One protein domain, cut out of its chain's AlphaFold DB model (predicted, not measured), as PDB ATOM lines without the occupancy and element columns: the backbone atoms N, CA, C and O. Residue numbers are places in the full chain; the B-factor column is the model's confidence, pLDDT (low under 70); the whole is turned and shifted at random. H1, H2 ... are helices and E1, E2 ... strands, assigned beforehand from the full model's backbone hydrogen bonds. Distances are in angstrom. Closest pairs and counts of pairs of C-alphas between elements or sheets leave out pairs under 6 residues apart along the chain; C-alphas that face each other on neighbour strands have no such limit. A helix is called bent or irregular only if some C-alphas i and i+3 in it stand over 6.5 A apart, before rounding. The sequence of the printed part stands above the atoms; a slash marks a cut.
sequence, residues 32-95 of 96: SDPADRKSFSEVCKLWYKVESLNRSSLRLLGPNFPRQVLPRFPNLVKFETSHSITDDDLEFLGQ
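AT A GLANCE: This is residues 32 to 95 of the 96 residues of the protein "F-box_5 domain-containing protein" of Rosa chinensis (UniProt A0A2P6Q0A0). This is a short elongated body in which a small sheet of two parallel strands, E1 and E2, lies in the middle with H3 over one face, while the helical hairpin of H1 and H2 makes one end and H4, beside H3, makes the other. H2, H3 and H4 form a loose row along the length. The printed part has 64 residues with four named helices and two named strands, in the order H1 H2 E1 H3 E2 H4, and its class is mixed, helices and strands. It is compact, with a radius of gyration of the C-alphas of 12.2 A, and spans 35 by 21 by 18 A.

IN THESE COORDINATES: H1 holds residues 34 to 40 and begins at C-alpha 34 (-16.856, -45.285, 57.508). H2, residues 45 to 53, is the longest helix, 12.4 A from first to last C-alpha. E1 follows at residues 57 to 60, 10.0 A long, with C-alpha 57 at (-21.780, -40.459, 51.861). H3 holds residues 66 to 72, 10.3 A long, and is only just irregular: C-alphas 68 and 71 are 6.8 A apart. E2 is residues 78 to 81, 10.3 A long. H4, residues 87 to 93, ends at C-alpha 93 (-19.850, -30.289, 42.544).

HOW THE PARTS SIT: H1 and H2 form a helical hairpin and touch, the closest C-alphas being those of Phe 40 and Trp 47, 5.6 A apart, at a shallow tilt of 31 degrees, opposite ways. H2 and H3 are close but not clearly touching, with the C-alphas of Ser 52 and Arg 72 closest at 5.9 A. E1 and E2 are parallel neighbours at 7 degrees; N 60 and O 80 are 2.8 A apart and N 80 and O 58 are 2.9 A apart, within hydrogen-bond range. E1, H3 and E2 make a strand-helix-strand unit, two parallel neighbour strands with a helix between them in the chain, and its crossover is right-handed. E1 and H3 are near each other, with 5 pairs of C-alphas within 10 A. H3 and H4 only just touch, with 3 pairs of C-alphas within 8 A, the closest those of Pro 66 and Asp 89 at 7.1 A; they run the same way at a shallow tilt of 5 degrees. H1 and H4 are apart. In H2 and H4 every O i to N i+4 pair is within hydrogen-bond range; in H1 it is 2 of 3, and in H3 1 of 3, beside 2 of 4 O i to N i+3 pairs.

THE WHOLE: The two C-alphas farthest apart, those of Val 43 and Asp 87, are 35.9 A apart. The printed part has no cut, and its five links between named elements are tight. The mean pLDDT of the printed part is 89.1, and no printed residue is under 70.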
ATOM      1  N   SER A  32     -21.431 -50.320  58.279       87.38
ATOM      2  CA  SER A  32     -21.890 -48.935  58.462       87.38
ATOM      3  C   SER A  32     -20.778 -47.979  58.888       87.38
ATOM      4  O   SER A  32     -20.872 -46.784  58.601       87.38
ATOM      5  N   ASP A  33     -19.735 -48.481  59.552       88.50
ATOM      6  CA  ASP A  33     -18.630 -47.641  59.998       88.50
ATOM      7  C   ASP A  33     -17.784 -47.161  58.795       88.50
ATOM      8  O   ASP A  33     -17.346 -47.963  57.959       88.50
ATOM      9  N   PRO A  34     -17.563 -45.843  58.653       84.50
ATOM     10  CA  PRO A  34     -16.856 -45.285  57.508       84.50
ATOM     11  C   PRO A  34     -15.355 -45.607  57.480       84.50
ATOM     12  O   PRO A  34     -14.782 -45.558  56.385       84.50
ATOM     13  N   ALA A  35     -14.726 -45.884  58.627       86.88
ATOM     14  CA  ALA A  35     -13.320 -46.265  58.724       86.88
ATOM     15  C   ALA A  35     -13.132 -47.743  58.357       86.88
ATOM     16  O   ALA A  35     -12.290 -48.038  57.511       86.88
ATOM     17  N   ASP A  36     -13.988 -48.637  58.853       90.06
ATOM     18  CA  ASP A  36     -14.006 -50.050  58.457       90.06
ATOM     19  C   ASP A  36     -14.275 -50.192  56.956       90.06
ATOM     20  O   ASP A  36     -13.584 -50.932  56.252       90.06
ATOM     21  N   ARG A  37     -15.221 -49.406  56.415       89.75
ATOM     22  CA  ARG A  37     -15.458 -49.344  54.963       89.75
ATOM     23  C   ARG A  37     -14.210 -48.941  54.184       89.75
ATOM     24  O   ARG A  37     -13.969 -49.488  53.112       89.75
ATOM     25  N   LYS A  38     -13.413 -47.999  54.699       88.94
ATOM     26  CA  LYS A  38     -12.187 -47.546  54.028       88.94
ATOM     27  C   LYS A  38     -11.185 -48.693  53.884       88.94
ATOM     28  O   LYS A  38     -10.594 -48.818  52.810       88.94
ATOM     29  N   SER A  39     -11.057 -49.553  54.895       92.69
ATOM     30  CA  SER A  39     -10.114 -50.676  54.886       92.69
ATOM     31  C   SER A  39     -10.363 -51.670  53.752       92.69
ATOM     32  O   SER A  39      -9.403 -52.214  53.211       92.69
ATOM     33  N   PHE A  40     -11.609 -51.849  53.293       91.12
ATOM     34  CA  PHE A  40     -11.884 -52.663  52.098       91.12
ATOM     35  C   PHE A  40     -11.118 -52.142  50.882       91.12
ATOM     36  O   PHE A  40     -10.511 -52.918  50.145       91.12
ATOM     37  N   SER A  41     -11.083 -50.822  50.689       91.19
ATOM     38  CA  SER A  41     -10.426 -50.223  49.526       91.19
ATOM     39  C   SER A  41      -8.905 -50.408  49.488       91.19
ATOM     40  O   SER A  41      -8.296 -50.201  48.441       91.19
ATOM     41  N   GLU A  42      -8.304 -50.833  50.599       93.31
ATOM     42  CA  GLU A  42      -6.866 -51.066  50.742       93.31
ATOM     43  C   GLU A  42      -6.474 -52.528  50.448       93.31
ATOM     44  O   GLU A  42      -5.295 -52.820  50.276       93.31
ATOM     45  N   VAL A  43      -7.447 -53.445  50.328       93.75
ATOM     46  CA  VAL A  43      -7.194 -54.883  50.116       93.75
ATOM     47  C   VAL A  43      -6.733 -55.179  48.688       93.75
ATOM     48  O   VAL A  43      -5.687 -55.789  48.472       93.75
ATOM     49  N   CYS A  44      -7.532 -54.796  47.686       92.31
ATOM     50  CA  CYS A  44      -7.205 -54.998  46.274       92.31
ATOM     51  C   CYS A  44      -8.027 -54.076  45.356       92.31
ATOM     52  O   CYS A  44      -8.971 -53.411  45.786       92.31
ATOM     53  N   LYS A  45      -7.707 -54.070  44.054       92.88
ATOM     54  CA  LYS A  45      -8.368 -53.211  43.051       92.88
ATOM     55  C   LYS A  45      -9.880 -53.445  42.937       92.88
ATOM     56  O   LYS A  45     -10.612 -52.494  42.669       92.88
ATOM     57  N   LEU A  46     -10.343 -54.682  43.132       93.00
ATOM     58  CA  LEU A  46     -11.772 -55.001  43.104       93.00
ATOM     59  C   LEU A  46     -12.498 -54.292  44.250       93.00
ATOM     60  O   LEU A  46     -13.439 -53.543  44.007       93.00
ATOM     61  N   TRP A  47     -12.007 -54.453  45.481       93.44
ATOM     62  CA  TRP A  47     -12.587 -53.803  46.653       93.44
ATOM     63  C   TRP A  47     -12.477 -52.281  46.608       93.44
ATOM     64  O   TRP A  47     -13.421 -51.596  46.991       93.44
ATOM     65  N   TYR A  48     -11.380 -51.747  46.065       93.06
ATOM     66  CA  TYR A  48     -11.245 -50.317  45.797       93.06
ATOM     67  C   TYR A  48     -12.383 -49.794  44.911       93.06
ATOM     68  O   TYR A  48     -13.018 -48.792  45.239       93.06
ATOM     69  N   LYS A  49     -12.679 -50.490  43.805       93.31
ATOM     70  CA  LYS A  49     -13.756 -50.117  42.878       93.31
ATOM     71  C   LYS A  49     -15.139 -50.291  43.512       93.31
ATOM     72  O   LYS A  49     -15.979 -49.408  43.389       93.31
ATOM     73  N   VAL A  50     -15.374 -51.405  44.201       93.62
ATOM     74  CA  VAL A  50     -16.663 -51.706  44.840       93.62
ATOM     75  C   VAL A  50     -16.990 -50.703  45.945       93.62
ATOM     76  O   VAL A  50     -18.102 -50.181  45.973       93.62
ATOM     77  N   GLU A  51     -16.034 -50.390  46.820       93.12
ATOM     78  CA  GLU A  51     -16.221 -49.410  47.895       93.12
ATOM     79  C   GLU A  51     -16.584 -48.039  47.331       93.12
ATOM     80  O   GLU A  51     -17.543 -47.421  47.787       93.12
ATOM     81  N   SER A  52     -15.878 -47.642  46.274       93.38
ATOM     82  CA  SER A  52     -16.085 -46.397  45.545       93.38
ATOM     83  C   SER A  52     -17.491 -46.290  44.937       93.38
ATOM     84  O   SER A  52     -18.160 -45.271  45.085       93.38
ATOM     85  N   LEU A  53     -17.972 -47.363  44.300       93.31
ATOM     86  CA  LEU A  53     -19.302 -47.410  43.683       93.31
ATOM     87  C   LEU A  53     -20.440 -47.476  44.709       93.31
ATOM     88  O   LEU A  53     -21.530 -46.992  44.433       93.31
ATOM     89  N   ASN A  54     -20.218 -48.067  45.880       92.44
ATOM     90  CA  ASN A  54     -21.276 -48.275  46.876       92.44
ATOM     91  C   ASN A  54     -21.325 -47.170  47.938       92.44
ATOM     92  O   ASN A  54     -22.057 -47.277  48.927       92.44
ATOM     93  N   ARG A  55     -20.495 -46.129  47.828       91.88
ATOM     94  CA  ARG A  55     -20.435 -45.060  48.825       91.88
ATOM     95  C   ARG A  55     -21.321 -43.890  48.430       91.88
ATOM     96  O   ARG A  55     -21.012 -43.157  47.503       91.88
ATOM     97  N   SER A  56     -22.384 -43.692  49.206       91.88
ATOM     98  CA  SER A  56     -23.329 -42.583  49.048       91.88
ATOM     99  C   SER A  56     -23.045 -41.395  49.967       91.88
ATOM    100  O   SER A  56     -23.590 -40.315  49.751       91.88
ATOM    101  N   SER A  57     -22.183 -41.554  50.979       91.31
ATOM    102  CA  SER A  57     -21.780 -40.459  51.861       91.31
ATOM    103  C   SER A  57     -20.285 -40.459  52.170       91.31
ATOM    104  O   SER A  57     -19.674 -41.500  52.446       91.31
ATOM    105  N   LEU A  58     -19.693 -39.266  52.144       91.19
ATOM    106  CA  LEU A  58     -18.280 -39.043  52.391       91.19
ATOM    107  C   LEU A  58     -18.088 -37.785  53.232       91.19
ATOM    108  O   LEU A  58     -18.580 -36.714  52.888       91.19
ATOM    109  N   ARG A  59     -17.302 -37.928  54.301       91.38
ATOM    110  CA  ARG A  59     -16.816 -36.816  55.113       91.38
ATOM    111  C   ARG A  59     -15.307 -36.690  54.943       91.38
ATOM    112  O   ARG A  59     -14.562 -37.579  55.353       91.38
ATOM    113  N   LEU A  60     -14.865 -35.599  54.333       89.12
ATOM    114  CA  LEU A  60     -13.465 -35.305  54.075       89.12
ATOM    115  C   LEU A  60     -12.892 -34.440  55.202       89.12
ATOM    116  O   LEU A  60     -13.218 -33.263  55.327       89.12
ATOM    117  N   LEU A  61     -12.061 -35.056  56.044       85.44
ATOM    118  CA  LEU A  61     -11.431 -34.410  57.206       85.44
ATOM    119  C   LEU A  61      -9.948 -34.069  56.990       85.44
ATOM    120  O   LEU A  61      -9.360 -33.344  57.785       85.44
ATOM    121  N   GLY A  62      -9.322 -34.644  55.960       79.62
ATOM    122  CA  GLY A  62      -7.898 -34.474  55.660       79.62
ATOM    123  C   GLY A  62      -7.622 -33.292  54.728       79.62
ATOM    124  O   GLY A  62      -8.563 -32.678  54.240       79.62
ATOM    125  N   PRO A  63      -6.349 -32.996  54.411       78.12
ATOM    126  CA  PRO A  63      -5.952 -31.857  53.572       78.12
ATOM    127  C   PRO A  63      -6.301 -32.016  52.080       78.12
ATOM    128  O   PRO A  63      -5.961 -31.154  51.277       78.12
ATOM    129  N   ASN A  64      -6.922 -33.128  51.681       81.31
ATOM    130  CA  ASN A  64      -7.279 -33.383  50.292       81.31
ATOM    131  C   ASN A  64      -8.408 -32.455  49.824       81.31
ATOM    132  O   ASN A  64      -9.316 -32.129  50.585       81.31
ATOM    133  N   PHE A  65      -8.374 -32.102  48.541       82.69
ATOM    134  CA  PHE A  65      -9.374 -31.240  47.917       82.69
ATOM    135  C   PHE A  65     -10.518 -32.051  47.293       82.69
ATOM    136  O   PHE A  65     -10.262 -33.149  46.784       82.69
ATOM    137  N   PRO A  66     -11.751 -31.507  47.248       84.44
ATOM    138  CA  PRO A  66     -12.915 -32.185  46.671       84.44
ATOM    139  C   PRO A  66     -12.646 -32.747  45.268       84.44
ATOM    140  O   PRO A  66     -12.874 -33.930  45.028       84.44
ATOM    141  N   ARG A  67     -12.029 -31.959  44.379       87.12
ATOM    142  CA  ARG A  67     -11.699 -32.363  42.997       87.12
ATOM    143  C   ARG A  67     -10.818 -33.603  42.874       87.12
ATOM    144  O   ARG A  67     -10.890 -34.304  41.874       87.12
ATOM    145  N   GLN A  68      -9.974 -33.880  43.866       87.25
ATOM    146  CA  GLN A  68      -9.098 -35.056  43.843       87.25
ATOM    147  C   GLN A  68      -9.811 -36.314  44.346       87.25
ATOM    148  O   GLN A  68      -9.398 -37.427  44.038       87.25
ATOM    149  N   VAL A  69     -10.857 -36.139  45.155       88.81
ATOM    150  CA  VAL A  69     -11.490 -37.225  45.904       88.81
ATOM    151  C   VAL A  69     -12.815 -37.634  45.276       88.81
ATOM    152  O   VAL A  69     -13.085 -38.821  45.142       88.81
ATOM    153  N   LEU A  70     -13.631 -36.668  44.867       90.06
ATOM    154  CA  LEU A  70     -14.989 -36.896  44.382       90.06
ATOM    155  C   LEU A  70     -15.082 -37.729  43.097       90.06
ATOM    156  O   LEU A  70     -15.943 -38.604  43.072       90.06
ATOM    157  N   PRO A  71     -14.177 -37.609  42.099       91.62
ATOM    158  CA  PRO A  71     -14.219 -38.471  40.912       91.62
ATOM    159  C   PRO A  71     -14.134 -39.970  41.222       91.62
ATOM    160  O   PRO A  71     -14.512 -40.802  40.401       91.62
ATOM    161  N   ARG A  72     -13.622 -40.339  42.404       91.88
ATOM    162  CA  ARG A  72     -13.603 -41.728  42.858       91.88
ATOM    163  C   ARG A  72     -15.005 -42.231  43.210       91.88
ATOM    164  O   ARG A  72     -15.241 -43.417  43.046       91.88
ATOM    165  N   PHE A  73     -15.915 -41.384  43.683       93.25
ATOM    166  CA  PHE A  73     -17.201 -41.777  44.267       93.25
ATOM    167  C   PHE A  73     -18.380 -41.307  43.398       93.25
ATOM    168  O   PHE A  73     -19.044 -40.334  43.745       93.25
ATOM    169  N   PRO A  74     -18.685 -41.991  42.282       90.88
ATOM    170  CA  PRO A  74     -19.684 -41.522  41.315       90.88
ATOM    171  C   PRO A  74     -21.137 -41.607  41.806       90.88
ATOM    172  O   PRO A  74     -22.017 -41.021  41.195       90.88
ATOM    173  N   ASN A  75     -21.411 -42.344  42.887       91.88
ATOM    174  CA  ASN A  75     -22.758 -42.491  43.456       91.88
ATOM    175  C   ASN A  75     -22.921 -41.701  44.766       91.88
ATOM    176  O   ASN A  75     -23.719 -42.068  45.633       91.88
ATOM    177  N   LEU A  76     -22.113 -40.654  44.950       91.75
ATOM    178  CA  LEU A  76     -22.111 -39.857  46.165       91.75
ATOM    179  C   LEU A  76     -23.335 -38.935  46.214       91.75
ATOM    180  O   LEU A  76     -23.558 -38.128  45.325       91.75
ATOM    181  N   VAL A  77     -24.109 -39.033  47.294       91.88
ATOM    182  CA  VAL A  77     -25.317 -38.223  47.529       91.88
ATOM    183  C   VAL A  77     -25.060 -37.149  48.586       91.88
ATOM    184  O   VAL A  77     -25.609 -36.054  48.521       91.88
ATOM    185  N   LYS A  78     -24.222 -37.457  49.583       92.25
ATOM    186  CA  LYS A  78     -23.882 -36.547  50.679       92.25
ATOM    187  C   LYS A  78     -22.373 -36.356  50.774       92.25
ATOM    188  O   LYS A  78     -21.646 -37.297  51.096       92.25
ATOM    189  N   PHE A  79     -21.922 -35.122  50.592       91.00
ATOM    190  CA  PHE A  79     -20.534 -34.728  50.798       91.00
ATOM    191  C   PHE A  79     -20.424 -33.717  51.938       91.00
ATOM    192  O   PHE A  79     -21.157 -32.734  51.986       91.00
ATOM    193  N   GLU A  80     -19.501 -33.966  52.861       91.75
ATOM    194  CA  GLU A  80     -19.168 -33.069  53.964       91.75
ATOM    195  C   GLU A  80     -17.659 -32.839  53.969       91.75
ATOM    196  O   GLU A  80     -16.884 -33.781  53.815       91.75
ATOM    197  N   THR A  81     -17.218 -31.605  54.184       89.81
ATOM    198  CA  THR A  81     -15.791 -31.276  54.258       89.81
ATOM    199  C   THR A  81     -15.542 -30.217  55.321       89.81
ATOM    200  O   THR A  81     -16.393 -29.367  55.569       89.81
ATOM    201  N   SER A  82     -14.384 -30.287  55.977       88.00
ATOM    202  CA  SER A  82     -13.895 -29.215  56.855       88.00
ATOM    203  C   SER A  82     -13.198 -28.086  56.087       88.00
ATOM    204  O   SER A  82     -12.861 -27.067  56.684       88.00
ATOM    205  N   HIS A  83     -12.967 -28.259  54.783       83.44
ATOM    206  CA  HIS A  83     -12.420 -27.211  53.921       83.44
ATOM    207  C   HIS A  83     -13.483 -26.182  53.559       83.44
ATOM    208  O   HIS A  83     -14.648 -26.521  53.352       83.44
ATOM    209  N   SER A  84     -13.063 -24.926  53.418       86.25
ATOM    210  CA  SER A  84     -13.892 -23.894  52.800       86.25
ATOM    211  C   SER A  84     -14.189 -24.278  51.351       86.25
ATOM    212  O   SER A  84     -13.257 -24.480  50.573       86.25
ATOM    213  N   ILE A  85     -15.468 -24.361  50.997       85.75
ATOM    214  CA  ILE A  85     -15.911 -24.606  49.624       85.75
ATOM    215  C   ILE A  85     -15.862 -23.278  48.863       85.75
ATOM    216  O   ILE A  85     -16.483 -22.302  49.287       85.75
ATOM    217  N   THR A  86     -15.098 -23.235  47.772       88.75
ATOM    218  CA  THR A  86     -15.056 -22.082  46.861       88.75
ATOM    219  C   THR A  86     -16.160 -22.168  45.804       88.75
ATOM    220  O   THR A  86     -16.764 -23.222  45.613       88.75
ATOM    221  N   ASP A  87     -16.422 -21.070  45.093       88.88
ATOM    222  CA  ASP A  87     -17.357 -21.052  43.956       88.88
ATOM    223  C   ASP A  87     -16.959 -22.063  42.865       88.88
ATOM    224  O   ASP A  87     -17.782 -22.833  42.383       88.88
ATOM    225  N   ASP A  88     -15.660 -22.174  42.589       87.62
ATOM    226  CA  ASP A  88     -15.106 -23.152  41.653       87.62
ATOM    227  C   ASP A  88     -15.328 -24.601  42.140       87.62
ATOM    228  O   ASP A  88     -15.512 -25.512  41.333       87.62
ATOM    229  N   ASP A  89     -15.326 -24.855  43.458       85.81
ATOM    230  CA  ASP A  89     -15.654 -26.184  44.003       85.81
ATOM    231  C   ASP A  89     -17.151 -26.487  43.866       85.81
ATOM    232  O   ASP A  89     -17.515 -27.631  43.602       85.81
ATOM    233  N   LEU A  90     -18.012 -25.476  44.033       86.50
ATOM    234  CA  LEU A  90     -19.457 -25.582  43.808       86.50
ATOM    235  C   LEU A  90     -19.775 -25.866  42.340       86.50
ATOM    236  O   LEU A  90     -20.590 -26.744  42.065       86.50
ATOM    237  N   GLU A  91     -19.111 -25.178  41.408       89.56
ATOM    238  CA  GLU A  91     -19.262 -25.428  39.973       89.56
ATOM    239  C   GLU A  91     -18.879 -26.873  39.627       89.56
ATOM    240  O   GLU A  91     -19.611 -27.560  38.914       89.56
ATOM    241  N   PHE A  92     -17.773 -27.368  40.187       86.94
ATOM    242  CA  PHE A  92     -17.354 -28.758  40.024       86.94
ATOM    243  C   PHE A  92     -18.353 -29.750  40.645       86.94
ATOM    244  O   PHE A  92     -18.697 -30.753  40.023       86.94
ATOM    245  N   LEU A  93     -18.849 -29.468  41.853       83.12
ATOM    246  CA  LEU A  93     -19.850 -30.289  42.544       83.12
ATOM    247  C   LEU A  93     -21.191 -30.350  41.804       83.12
ATOM    248  O   LEU A  93     -21.893 -31.346  41.913       83.12
ATOM    249  N   GLY A  94     -21.557 -29.305  41.060       81.44
ATOM    250  CA  GLY A  94     -22.768 -29.299  40.236       81.44
ATOM    251  C   GLY A  94     -22.659 -30.138  38.958       81.44
ATOM    252  O   GLY A  94     -23.678 -30.408  38.327       81.44
ATOM    253  N   GLN A  95     -21.442 -30.530  38.567       78.56
ATOM    254  CA  GLN A  95     -21.168 -31.319  37.360       78.56
ATOM    255  C   GLN A  95     -20.946 -32.812  37.636       78.56
ATOM    256  O   GLN A  95     -20.932 -33.595  36.682       78.56
TER     257      GLN A  95